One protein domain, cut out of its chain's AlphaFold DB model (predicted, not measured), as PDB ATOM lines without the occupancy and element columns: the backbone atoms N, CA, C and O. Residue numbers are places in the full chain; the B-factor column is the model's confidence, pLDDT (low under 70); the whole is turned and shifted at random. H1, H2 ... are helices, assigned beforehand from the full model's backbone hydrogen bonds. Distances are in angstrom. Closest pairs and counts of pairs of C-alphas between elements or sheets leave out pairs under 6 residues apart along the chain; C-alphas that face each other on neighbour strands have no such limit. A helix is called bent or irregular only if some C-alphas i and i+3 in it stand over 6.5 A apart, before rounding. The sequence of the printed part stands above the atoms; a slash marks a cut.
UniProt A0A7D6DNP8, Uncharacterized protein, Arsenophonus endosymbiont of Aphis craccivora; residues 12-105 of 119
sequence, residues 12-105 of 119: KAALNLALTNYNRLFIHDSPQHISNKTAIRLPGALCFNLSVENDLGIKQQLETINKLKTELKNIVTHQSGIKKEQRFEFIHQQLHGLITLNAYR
ATOM      1  N   LYS A  12      20.016  38.897  45.573       96.38
ATOM      2  CA  LYS A  12      20.494  37.561  45.177       96.38
ATOM      3  C   LYS A  12      19.442  36.738  44.430       96.38
ATOM      4  O   LYS A  12      19.801  35.977  43.537       96.38
ATOM      5  N   ALA A  13      18.160  36.897  44.761       96.44
ATOM      6  CA  ALA A  13      17.084  36.183  44.074       96.44
ATOM      7  C   ALA A  13      16.988  36.608  42.601       96.44
ATOM      8  O   ALA A  13      16.891  35.753  41.719       96.44
ATOM      9  N   ALA A  14      17.095  37.914  42.332       96.81
ATOM     10  CA  ALA A  14      17.141  38.441  40.970       96.81
ATOM     11  C   ALA A  14      18.382  37.949  40.208       96.81
ATOM     12  O   ALA A  14      18.257  37.506  39.068       96.81
ATOM     13  N   LEU A  15      19.558  37.967  40.850       96.88
ATOM     14  CA  LEU A  15      20.803  37.469  40.255       96.88
ATOM     15  C   LEU A  15      20.695  35.992  39.861       96.88
ATOM     16  O   LEU A  15      20.955  35.643  38.712       96.88
ATOM     17  N   ASN A  16      20.276  35.134  40.794       96.44
ATOM     18  CA  ASN A  16      20.159  33.699  40.550       96.44
ATOM     19  C   ASN A  16      19.185  33.412  39.405       96.44
ATOM     20  O   ASN A  16      19.520  32.665  38.488       96.44
ATOM     21  N   LEU A  17      18.012  34.058  39.408       94.56
ATOM     22  CA  LEU A  17      17.028  33.856  38.349       94.56
ATOM     23  C   LEU A  17      17.531  34.357  36.987       94.56
ATOM     24  O   LEU A  17      17.299  33.700  35.971       94.56
ATOM     25  N   ALA A  18      18.241  35.486  36.950       95.12
ATOM     26  CA  ALA A  18      18.843  35.998  35.725       95.12
ATOM     27  C   ALA A  18      19.892  35.032  35.158       95.12
ATOM     28  O   ALA A  18      19.845  34.730  33.963       95.12
ATOM     29  N   LEU A  19      20.784  34.499  36.001       94.31
ATOM     30  CA  LEU A  19      21.786  33.507  35.599       94.31
ATOM     31  C   LEU A  19      21.124  32.231  35.069       94.31
ATOM     32  O   LEU A  19      21.450  31.783  33.970       94.31
ATOM     33  N   THR A  20      20.138  31.687  35.788       93.06
ATOM     34  CA  THR A  20      19.346  30.541  35.314       93.06
ATOM     35  C   THR A  20      18.695  30.833  33.960       93.06
ATOM     36  O   THR A  20      18.745  30.004  33.056       93.06
ATOM     37  N   ASN A  21      18.124  32.025  33.774       92.38
ATOM     38  CA  ASN A  21      17.452  32.402  32.532       92.38
ATOM     39  C   ASN A  21      18.413  32.580  31.344       92.38
ATOM     40  O   ASN A  21      18.032  32.283  30.214       92.38
ATOM     41  N   TYR A  22      19.640  33.062  31.561       92.50
ATOM     42  CA  TYR A  22      20.649  33.134  30.497       92.50
ATOM     43  C   TYR A  22      21.226  31.765  30.130       92.50
ATOM     44  O   TYR A  22      21.567  31.559  28.965       92.50
ATOM     45  N   ASN A  23      21.269  30.835  31.087       91.44
ATOM     46  CA  ASN A  23      21.745  29.467  30.875       91.44
ATOM     47  C   ASN A  23      20.671  28.505  30.346       91.44
ATOM     48  O   ASN A  23      21.004  27.391  29.961       91.44
ATOM     49  N   ARG A  24      19.400  28.923  30.280       91.44
ATOM     50  CA  ARG A  24      18.292  28.123  29.738       91.44
ATOM     51  C   ARG A  24      18.366  28.051  28.214       91.44
ATOM     52  O   ARG A  24      17.677  28.799  27.510       91.44
ATOM     53  N   LEU A  25      19.218  27.175  27.701       92.12
ATOM     54  CA  LEU A  25      19.476  27.023  26.269       92.12
ATOM     55  C   LEU A  25      18.757  25.815  25.678       92.12
ATOM     56  O   LEU A  25      18.488  25.823  24.479       92.12
ATOM     57  N   PHE A  26      18.392  24.829  26.492       90.50
ATOM     58  CA  PHE A  26      17.754  23.595  26.054       90.50
ATOM     59  C   PHE A  26      16.378  23.408  26.697       90.50
ATOM     60  O   PHE A  26      16.091  23.893  27.793       90.50
ATOM     61  N   ILE A  27      15.498  22.667  26.025       86.38
ATOM     62  CA  ILE A  27      14.170  22.321  26.553       86.38
ATOM     63  C   ILE A  27      14.261  21.511  27.852       86.38
ATOM     64  O   ILE A  27      13.370  21.611  28.685       86.38
ATOM     65  N   HIS A  28      15.342  20.757  28.055       80.56
ATOM     66  CA  HIS A  28      15.563  19.969  29.270       80.56
ATOM     67  C   HIS A  28      15.931  20.833  30.486       80.56
ATOM     68  O   HIS A  28      15.726  20.403  31.616       80.56
ATOM     69  N   ASP A  29      16.354  22.084  30.268       73.81
ATOM     70  CA  ASP A  29      16.573  23.079  31.332       73.81
ATOM     71  C   ASP A  29      15.237  23.622  31.892       73.81
ATOM     72  O   ASP A  29      15.205  24.521  32.737       73.81
ATOM     73  N   SER A  30      14.108  23.129  31.370       66.19
ATOM     74  CA  SER A  30      12.756  23.583  31.671       66.19
ATOM     75  C   SER A  30      11.958  22.509  32.413       66.19
ATOM     76  O   SER A  30      11.962  21.353  31.996       66.19
ATOM     77  N   PRO A  31      11.168  22.877  33.439       64.00
ATOM     78  CA  PRO A  31      10.106  22.015  33.950       64.00
ATOM     79  C   PRO A  31       9.187  21.537  32.815       64.00
ATOM     80  O   PRO A  31       8.812  22.335  31.952       64.00
ATOM     81  N   GLN A  32       8.781  20.265  32.850       57.62
ATOM     82  CA  GLN A  32       8.052  19.567  31.773       57.62
ATOM     83  C   GLN A  32       6.707  20.211  31.360       57.62
ATOM     84  O   GLN A  32       6.158  19.868  30.318       57.62
ATOM     85  N   HIS A  33       6.187  21.167  32.136       60.06
ATOM     86  CA  HIS A  33       4.878  21.799  31.925       60.06
ATOM     87  C   HIS A  33       4.923  23.216  31.325       60.06
ATOM     88  O   HIS A  33       3.887  23.874  31.240       60.06
ATOM     89  N   ILE A  34       6.091  23.720  30.905       63.06
ATOM     90  CA  ILE A  34       6.196  25.054  30.291       63.06
ATOM     91  C   ILE A  34       6.202  24.948  28.761       63.06
ATOM     92  O   ILE A  34       6.961  24.182  28.177       63.06
ATOM     93  N   SER A  35       5.364  25.757  28.100       61.06
ATOM     94  CA  SER A  35       5.332  25.871  26.636       61.06
ATOM     95  C   SER A  35       6.698  26.282  26.079       61.06
ATOM     96  O   SER A  35       7.178  27.381  26.344       61.06
ATOM     97  N   ASN A  36       7.262  25.445  25.208       65.38
ATOM     98  CA  ASN A  36       8.500  25.744  24.480       65.38
ATOM     99  C   ASN A  36       8.295  26.738  23.318       65.38
ATOM    100  O   ASN A  36       9.266  27.215  22.738       65.38
ATOM    101  N   LYS A  37       7.038  27.058  22.966       66.94
ATOM    102  CA  LYS A  37       6.706  28.050  21.924       66.94
ATOM    103  C   LYS A  37       6.687  29.482  22.457       66.94
ATOM    104  O   LYS A  37       6.808  30.423  21.675       66.94
ATOM    105  N   THR A  38       6.527  29.662  23.767       66.62
ATOM    106  CA  THR A  38       6.427  30.988  24.381       66.62
ATOM    107  C   THR A  38       7.788  31.409  24.917       66.62
ATOM    108  O   THR A  38       8.371  30.729  25.756       66.62
ATOM    109  N   ALA A  39       8.292  32.554  24.461       73.38
ATOM    110  CA  ALA A  39       9.529  33.105  24.999       73.38
ATOM    111  C   ALA A  39       9.361  33.462  26.483       73.38
ATOM    112  O   ALA A  39       8.475  34.240  26.842       73.38
ATOM    113  N   ILE A  40      10.255  32.952  27.329       80.75
ATOM    114  CA  ILE A  40      10.351  33.376  28.726       80.75
ATOM    115  C   ILE A  40      11.092  34.706  28.764       80.75
ATOM    116  O   ILE A  40      12.239  34.827  28.323       80.75
ATOM    117  N   ARG A  41      10.399  35.727  29.262       87.12
ATOM    118  CA  ARG A  41      10.911  37.091  29.364       87.12
ATOM    119  C   ARG A  41      11.109  37.428  30.832       87.12
ATOM    120  O   ARG A  41      10.192  37.274  31.627       87.12
ATOM    121  N   LEU A  42      12.311  37.892  31.150       92.06
ATOM    122  CA  LEU A  42      12.697  38.355  32.476       92.06
ATOM    123  C   LEU A  42      13.232  39.788  32.331       92.06
ATOM    124  O   LEU A  42      14.444  39.961  32.192       92.06
ATOM    125  N   PRO A  43      12.348  40.798  32.225       94.06
ATOM    126  CA  PRO A  43      12.775  42.190  32.169       94.06
ATOM    127  C   PRO A  43      13.376  42.603  33.517       94.06
ATOM    128  O   PRO A  43      12.861  42.245  34.573       94.06
ATOM    129  N   GLY A  44      14.479  43.343  33.471       95.31
ATOM    130  CA  GLY A  44      15.194  43.798  34.657       95.31
ATOM    131  C   GLY A  44      16.616  44.238  34.323       95.31
ATOM    132  O   GLY A  44      17.056  44.139  33.177       95.31
ATOM    133  N   ALA A  45      17.333  44.710  35.339       96.06
ATOM    134  CA  ALA A  45      18.746  45.054  35.256       96.06
ATOM    135  C   ALA A  45      19.485  44.505  36.480       96.06
ATOM    136  O   ALA A  45      18.941  44.470  37.585       96.06
ATOM    137  N   LEU A  46      20.731  44.085  36.269       95.50
ATOM    138  CA  LEU A  46      21.675  43.770  37.333       95.50
ATOM    139  C   LEU A  46      22.786  44.814  37.288       95.50
ATOM    140  O   LEU A  46      23.473  44.939  36.275       95.50
ATOM    141  N   CYS A  47      22.940  45.562  38.376       94.44
ATOM    142  CA  CYS A  47      23.948  46.606  38.495       94.44
ATOM    143  C   CYS A  47      25.099  46.093  39.359       94.44
ATOM    144  O   CYS A  47      24.883  45.670  40.496       94.44
ATOM    145  N   PHE A  48      26.315  46.140  38.820       93.00
ATOM    146  CA  PHE A  48      27.523  45.685  39.499       93.00
ATOM    147  C   PHE A  48      28.475  46.860  39.689       93.00
ATOM    148  O   PHE A  48      28.664  47.657  38.774       93.00
ATOM    149  N   ASN A  49      29.082  46.948  40.871       92.62
ATOM    150  CA  ASN A  49      30.200  47.850  41.106       92.62
ATOM    151  C   ASN A  49      31.494  47.113  40.745       92.62
ATOM    152  O   ASN A  49      31.782  46.068  41.332       92.62
ATOM    153  N   LEU A  50      32.239  47.629  39.771       91.25
ATOM    154  CA  LEU A  50      33.419  46.977  39.206       91.25
ATOM    155  C   LEU A  50      34.638  47.895  39.336       91.25
ATOM    156  O   LEU A  50      34.524  49.113  39.226       91.25
ATOM    157  N   SER A  51      35.816  47.304  39.544       92.25
ATOM    158  CA  SER A  51      37.076  48.004  39.284       92.25
ATOM    159  C   SER A  51      37.266  48.178  37.774       92.25
ATOM    160  O   SER A  51      36.687  47.432  36.985       92.25
ATOM    161  N   VAL A  52      38.121  49.121  37.370       87.06
ATOM    162  CA  VAL A  52      38.432  49.371  35.949       87.06
ATOM    163  C   VAL A  52      38.940  48.104  35.245       87.06
ATOM    164  O   VAL A  52      38.531  47.806  34.128       87.06
ATOM    165  N   GLU A  53      39.786  47.320  35.915       87.56
ATOM    166  CA  GLU A  53      40.319  46.063  35.371       87.56
ATOM    167  C   GLU A  53      39.219  45.012  35.151       87.56
ATOM    168  O   GLU A  53      39.155  44.382  34.094       87.56
ATOM    169  N   ASN A  54      38.314  44.857  36.123       91.75
ATOM    170  CA  ASN A  54      37.197  43.920  36.016       91.75
ATOM    171  C   ASN A  54      36.190  44.356  34.948       91.75
ATOM    172  O   ASN A  54      35.641  43.506  34.249       91.75
ATOM    173  N   ASP A  55      35.962  45.662  34.805       91.69
ATOM    174  CA  ASP A  55      35.081  46.223  33.781       91.69
ATOM    175  C   ASP A  55      35.559  45.861  32.366       91.69
ATOM    176  O   ASP A  55      34.791  45.306  31.577       91.69
ATOM    177  N   LEU A  56      36.848  46.062  32.072       92.19
ATOM    178  CA  LEU A  56      37.434  45.687  30.782       92.19
ATOM    179  C   LEU A  56      37.307  44.178  30.515       92.19
ATOM    180  O   LEU A  56      36.859  43.768  29.440       92.19
ATOM    181  N   GLY A  57      37.672  43.349  31.500       94.56
ATOM    182  CA  GLY A  57      37.618  41.892  31.369       94.56
ATOM    183  C   GLY A  57      36.198  41.377  31.117       94.56
ATOM    184  O   GLY A  57      35.980  40.548  30.229       94.56
ATOM    185  N   ILE A  58      35.214  41.913  31.843       94.25
ATOM    186  CA  ILE A  58      33.800  41.563  31.671       94.25
ATOM    187  C   ILE A  58      33.297  42.000  30.294       94.25
ATOM    188  O   ILE A  58      32.631  41.209  29.621       94.25
ATOM    189  N   LYS A  59      33.637  43.208  29.826       93.94
ATOM    190  CA  LYS A  59      33.255  43.669  28.478       93.94
ATOM    191  C   LYS A  59      33.789  42.742  27.394       93.94
ATOM    192  O   LYS A  59      33.014  42.280  26.558       93.94
ATOM    193  N   GLN A  60      35.069  42.380  27.456       95.62
ATOM    194  CA  GLN A  60      35.672  41.470  26.482       95.62
ATOM    195  C   GLN A  60      34.998  40.087  26.482       95.62
ATOM    196  O   GLN A  60      34.759  39.492  25.424       95.62
ATOM    197  N   GLN A  61      34.640  39.569  27.662       96.50
ATOM    198  CA  GLN A  61      33.880  38.323  27.769       96.50
ATOM    199  C   GLN A  61      32.479  38.451  27.155       96.50
ATOM    200  O   GLN A  61      32.063  37.577  26.387       96.50
ATOM    201  N   LEU A  62      31.761  39.542  27.436       96.25
ATOM    202  CA  LEU A  62      30.432  39.802  26.877       96.25
ATOM    203  C   LEU A  62      30.468  39.920  25.350       96.25
ATOM    204  O   LEU A  62      29.623  39.331  24.666       96.25
ATOM    205  N   GLU A  63      31.453  40.628  24.802       96.94
ATOM    206  CA  GLU A  63      31.677  40.730  23.359       96.94
ATOM    207  C   GLU A  63      31.947  39.364  22.732       96.94
ATOM    208  O   GLU A  63      31.330  39.016  21.723       96.94
ATOM    209  N   THR A  64      32.800  38.555  23.363       98.19
ATOM    210  CA  THR A  64      33.120  37.202  22.894       98.19
ATOM    211  C   THR A  64      31.869  36.325  22.847       98.19
ATOM    212  O   THR A  64      31.573  35.719  21.814       98.19
ATOM    213  N   ILE A  65      31.075  36.308  23.922       97.75
ATOM    214  CA  ILE A  65      29.817  35.548  23.982       97.75
ATOM    215  C   ILE A  65      28.852  36.026  22.890       97.75
ATOM    216  O   ILE A  65      28.269  35.220  22.162       97.75
ATOM    217  N   ASN A  66      28.684  37.339  22.736       98.00
ATOM    218  CA  ASN A  66      27.776  37.910  21.745       98.00
ATOM    219  C   ASN A  66      28.241  37.669  20.301       98.00
ATOM    220  O   ASN A  66      27.395  37.493  19.412       98.00
ATOM    221  N   LYS A  67      29.556  37.626  20.060       98.25
ATOM    222  CA  LYS A  67      30.148  37.237  18.776       98.25
ATOM    223  C   LYS A  67      29.807  35.784  18.457       98.25
ATOM    224  O   LYS A  67      29.217  35.542  17.408       98.25
ATOM    225  N   LEU A  68      30.048  34.860  19.388       98.19
ATOM    226  CA  LEU A  68      29.730  33.435  19.219       98.19
ATOM    227  C   LEU A  68      28.233  33.200  18.964       98.19
ATOM    228  O   LEU A  68      27.856  32.443  18.074       98.19
ATOM    229  N   LYS A  69      27.354  33.909  19.682       97.44
ATOM    230  CA  LYS A  69      25.899  33.855  19.449       97.44
ATOM    231  C   LYS A  69      25.508  34.339  18.051       97.44
ATOM    232  O   LYS A  69      24.610  33.776  17.424       97.44
ATOM    233  N   THR A  70      26.168  35.391  17.570       97.38
ATOM    234  CA  THR A  70      25.939  35.943  16.226       97.38
ATOM    235  C   THR A  70      26.442  34.981  15.152       97.38
ATOM    236  O   THR A  70      25.755  34.762  14.158       97.38
ATOM    237  N   GLU A  71      27.602  34.371  15.371       97.00
ATOM    238  CA  GLU A  71      28.188  33.375  14.478       97.00
ATOM    239  C   GLU A  71      27.311  32.127  14.371       97.00
ATOM    240  O   GLU A  71      26.958  31.739  13.262       97.00
ATOM    241  N   LEU A  72      26.835  31.580  15.495       95.25
ATOM    242  CA  LEU A  72      25.886  30.462  15.495       95.25
ATOM    243  C   LEU A  72      24.638  30.779  14.660       95.25
ATOM    244  O   LEU A  72      24.210  29.969  13.835       95.25
ATOM    245  N   LYS A  73      24.065  31.975  14.840       95.06
ATOM    246  CA  LYS A  73      22.929  32.423  14.030       95.06
ATOM    247  C   LYS A  73      23.296  32.456  12.545       95.06
ATOM    248  O   LYS A  73      22.530  31.937  11.740       95.06
ATOM    249  N   ASN A  74      24.451  33.017  12.189       94.94
ATOM    250  CA  ASN A  74      24.912  33.115  10.803       94.94
ATOM    251  C   ASN A  74      25.172  31.745  10.160       94.94
ATOM    252  O   ASN A  74      24.805  31.556   8.998       94.94
ATOM    253  N   ILE A  75      25.728  30.786  10.906       93.12
ATOM    254  CA  ILE A  75      25.905  29.399  10.456       93.12
ATOM    255  C   ILE A  75      24.551  28.826  10.029       93.12
ATOM    256  O   ILE A  75      24.382  28.331   8.911       93.12
ATOM    257  N   VAL A  76      23.548  28.965  10.894       91.31
ATOM    258  CA  VAL A  76      22.219  28.386  10.679       91.31
ATOM    259  C   VAL A  76      21.431  29.132   9.600       91.31
ATOM    260  O   VAL A  76      20.695  28.502   8.843       91.31
ATOM    261  N   THR A  77      21.547  30.460   9.505       90.56
ATOM    262  CA  THR A  77      20.710  31.256   8.590       90.56
ATOM    263  C   THR A  77      21.338  31.555   7.234       90.56
ATOM    264  O   THR A  77      20.582  31.824   6.301       90.56
ATOM    265  N   HIS A  78      22.666  31.525   7.111       89.25
ATOM    266  CA  HIS A  78      23.370  31.937   5.893       89.25
ATOM    267  C   HIS A  78      24.371  30.896   5.389       89.25
ATOM    268  O   HIS A  78      24.313  30.543   4.215       89.25
ATOM    269  N   GLN A  79      25.268  30.390   6.238       89.50
ATOM    270  CA  GLN A  79      26.400  29.579   5.759       89.50
ATOM    271  C   GLN A  79      26.020  28.129   5.441       89.50
ATOM    272  O   GLN A  79      26.625  27.521   4.567       89.50
ATOM    273  N   SER A  80      25.002  27.582   6.106       84.06
ATOM    274  CA  SER A  80      24.550  26.204   5.875       84.06
ATOM    275  C   SER A  80      23.890  25.980   4.507       84.06
ATOM    276  O   SER A  80      23.727  24.837   4.094       84.06
ATOM    277  N   GLY A  81      23.475  27.042   3.803       86.69
ATOM    278  CA  GLY A  81      22.731  26.931   2.540       86.69
ATOM    279  C   GLY A  81      21.306  26.377   2.695       86.69
ATOM    280  O   GLY A  81      20.643  26.076   1.702       86.69
ATOM    281  N   ILE A  82      20.817  26.245   3.930       88.56
ATOM    282  CA  ILE A  82      19.550  25.579   4.245       88.56
ATOM    283  C   ILE A  82      18.375  26.546   4.099       88.56
ATOM    284  O   ILE A  82      18.403  27.692   4.573       88.56
ATOM    285  N   LYS A  83      17.298  26.061   3.468       90.50
ATOM    286  CA  LYS A  83      16.046  26.810   3.319       90.50
ATOM    287  C   LYS A  83      15.427  27.098   4.684       90.50
ATOM    288  O   LYS A  83      15.588  26.328   5.629       90.50
ATOM    289  N   LYS A  84      14.698  28.208   4.809       88.75
ATOM    290  CA  LYS A  84      14.154  28.681   6.095       88.75
ATOM    291  C   LYS A  84      13.331  27.605   6.814       88.75
ATOM    292  O   LYS A  84      13.421  27.504   8.036       88.75
ATOM    293  N   GLU A  85      12.590  26.808   6.058       90.44
ATOM    294  CA  GLU A  85      11.683  25.761   6.532       90.44
ATOM    295  C   GLU A  85      12.440  24.578   7.157       90.44
ATOM    296  O   GLU A  85      11.946  23.949   8.085       90.44
ATOM    297  N   GLN A  86      13.672  24.326   6.706       91.12
ATOM    298  CA  GLN A  86      14.514  23.202   7.135       91.12
ATOM    299  C   GLN A  86      15.459  23.559   8.292       91.12
ATOM    300  O   GLN A  86      16.057  22.677   8.903       91.12
ATOM    301  N   ARG A  87      15.605  24.851   8.629       90.81
ATOM    302  CA  ARG A  87      16.539  25.311   9.679       90.81
ATOM    303  C   ARG A  87      16.243  24.706  11.047       90.81
ATOM    304  O   ARG A  87      17.172  24.462  11.811       90.81
ATOM    305  N   PHE A  88      14.962  24.497  11.352       87.62
ATOM    306  CA  PHE A  88      14.538  23.876  12.602       87.62
ATOM    307  C   PHE A  88      15.027  22.426  12.675       87.62
ATOM    308  O   PHE A  88      15.743  22.066  13.600       87.62
ATOM    309  N   GLU A  89      14.719  21.602  11.677       89.19
ATOM    310  CA  GLU A  89      15.163  20.204  11.675       89.19
ATOM    311  C   GLU A  89      16.689  20.098  11.692       89.19
ATOM    312  O   GLU A  89      17.240  19.366  12.510       89.19
ATOM    313  N   PHE A  90      17.378  20.899  10.876       90.38
ATOM    314  CA  PHE A  90      18.839  20.928  10.830       90.38
ATOM    315  C   PHE A  90      19.475  21.202  12.195       90.38
ATOM    316  O   PHE A  90      20.363  20.466  12.627       90.38
ATOM    317  N   ILE A  91      19.028  22.251  12.894       91.56
ATOM    318  CA  ILE A  91      19.640  22.608  14.174       91.56
ATOM    319  C   ILE A  91      19.325  21.568  15.249       91.56
ATOM    320  O   ILE A  91      20.192  21.260  16.058       91.56
ATOM    321  N   HIS A  92      18.126  20.978  15.228       88.75
ATOM    322  CA  HIS A  92      17.710  19.972  16.203       88.75
ATOM    323  C   HIS A  92      18.303  18.577  15.946       88.75
ATOM    324  O   HIS A  92      18.365  17.778  16.880       88.75
ATOM    325  N   GLN A  93      18.785  18.292  14.731       89.94
ATOM    326  CA  GLN A  93      19.598  17.103  14.447       89.94
ATOM    327  C   GLN A  93      20.985  17.180  15.100       89.94
ATOM    328  O   GLN A  93      21.503  16.160  15.539       89.94
ATOM    329  N   GLN A  94      21.579  18.375  15.173       90.69
ATOM    330  CA  GLN A  94      22.920  18.577  15.741       90.69
ATOM    331  C   GLN A  94      22.878  18.907  17.239       90.69
ATOM    332  O   GLN A  94      23.693  18.428  18.020       90.69
ATOM    333  N   LEU A  95      21.916  19.737  17.644       91.81
ATOM    334  CA  LEU A  95      21.735  20.241  19.002       91.81
ATOM    335  C   LEU A  95      20.307  19.933  19.453       91.81
ATOM    336  O   LEU A  95      19.413  20.788  19.425       91.81
ATOM    337  N   HIS A  96      20.084  18.678  19.846       90.50
ATOM    338  CA  HIS A  96      18.767  18.208  20.253       90.50
ATOM    339  C   HIS A  96      18.205  19.067  21.390       90.50
ATOM    340  O   HIS A  96      18.880  19.361  22.373       90.50
ATOM    341  N   GLY A  97      16.946  19.481  21.247       89.00
ATOM    342  CA  GLY A  97      16.273  20.285  22.259       89.00
ATOM    343  C   GLY A  97      16.759  21.733  22.406       89.00
ATOM    344  O   GLY A  97      16.329  22.394  23.347       89.00
ATOM    345  N   LEU A  98      17.612  22.259  21.519       92.81
ATOM    346  CA  LEU A  98      18.055  23.655  21.597       92.81
ATOM    347  C   LEU A  98      16.887  24.639  21.425       92.81
ATOM    348  O   LEU A  98      16.133  24.588  20.456       92.81
ATOM    349  N   ILE A  99      16.783  25.619  22.316       91.69
ATOM    350  CA  ILE A  99      15.869  26.754  22.187       91.69
ATOM    351  C   ILE A  99      16.587  27.842  21.385       91.69
ATOM    352  O   ILE A  99      17.266  28.717  21.930       91.69
ATOM    353  N   THR A 100      16.430  27.798  20.062       92.12
ATOM    354  CA  THR A 100      17.180  28.630  19.108       92.12
ATOM    355  C   THR A 100      17.144  30.131  19.435       92.12
ATOM    356  O   THR A 100      18.164  30.814  19.365       92.12
ATOM    357  N   LEU A 101      15.989  30.663  19.856       92.06
ATOM    358  CA  LEU A 101      15.866  32.082  20.213       92.06
ATOM    359  C   LEU A 101      16.644  32.454  21.485       92.06
ATOM    360  O   LEU A 101      17.197  33.552  21.547       92.06
ATOM    361  N   ASN A 102      16.743  31.554  22.469       93.50
ATOM    362  CA  ASN A 102      17.541  31.789  23.678       93.50
ATOM    363  C   ASN A 102      19.037  31.748  23.353       93.50
ATOM    364  O   ASN A 102      19.795  32.608  23.812       93.50
ATOM    365  N   ALA A 103      19.447  30.810  22.493       94.00
ATOM    366  CA  ALA A 103      20.815  30.734  21.996       94.00
ATOM    367  C   ALA A 103      21.221  32.025  21.270       94.00
ATOM    368  O   ALA A 103      22.293  32.565  21.541       94.00
ATOM    369  N   TYR A 104      20.341  32.584  20.434       94.62
ATOM    370  CA  TYR A 104      20.632  33.792  19.651       94.62
ATOM    371  C   TYR A 104      20.515  35.100  20.438       94.62
ATOM    372  O   TYR A 104      21.087  36.110  20.023       94.62
ATOM    373  N   ARG A 105      19.773  35.125  21.553       93.94
ATOM    374  CA  ARG A 105      19.594  36.343  22.354       93.94
ATOM    375  C   ARG A 105      20.937  36.798  22.928       93.94
ATOM    376  O   ARG A 105      21.570  36.060  23.687       93.94
TER     377      ARG A 105
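This is residues 12 to 105 of the 119 residues of an uncharacterized protein of Arsenophonus endosymbiont of Aphis craccivora (UniProt A0A7D6DNP8). The long helix H2 makes one side of a flat, open frame; the shorter H1 lies across a gap from it, the small H4 sits between them with contact to H2, and H3 packs on the end of H2 at residues 76 to 77. The link from H1 loops out and returns past H1 to reach H2, whose residues 52 to 57 and 59 to 65 stick out. The printed part has 94 residues with four named helices, H1 to H4 in order, and no named strand: all helix. It is loose, with a radius of gyration of the C-alphas of 16.0 A, spanning 46 by 34 by 19 A.

Find C-alpha 12 at (20.494, 37.561, 45.177); from there H1 runs 16.5 A to residue 23. H2, residues 52 to 79, starts at (38.432, 49.371, 35.949) and runs 38.1 A, with a kink of 26 degrees near residue 73. H3 is residues 84 to 94, 16.5 A; H4 is residues 100 to 104, ending at (20.632, 33.792, 19.651). H2 and H3 are only just irregular: C-alphas 76 and 79 are 6.6 A apart, C-alphas 85 and 88 7.0 A.

Look at H1 first: it is close to H4 but not clearly touching, the closest C-alphas being Tyr 22 and Asn 102, 7.6 A. H1 is apart from H2 and H3. H2 touches H3 with residues 76 to 77 alone, closest C-alphas Val 76 and Arg 87, 6.5 A, at a steep tilt of 63 degrees, opposite ways. H2 touches H4 with residues 69 to 73 alone, closest C-alphas Lys 69 and Tyr 104, 5.3 A. Every O i to N i+4 pair is within hydrogen-bond range in H1, H2 and H4; in H3, 4 of 7 are.

The C-alphas farthest apart, Ser 51 and Glu 85, are 47.0 A apart. The printed part has no cut; the H1 to H2 link is long, the other two tight. Mean pLDDT of the printed part is 89.3; look for values under 70 at residues 30 to 38.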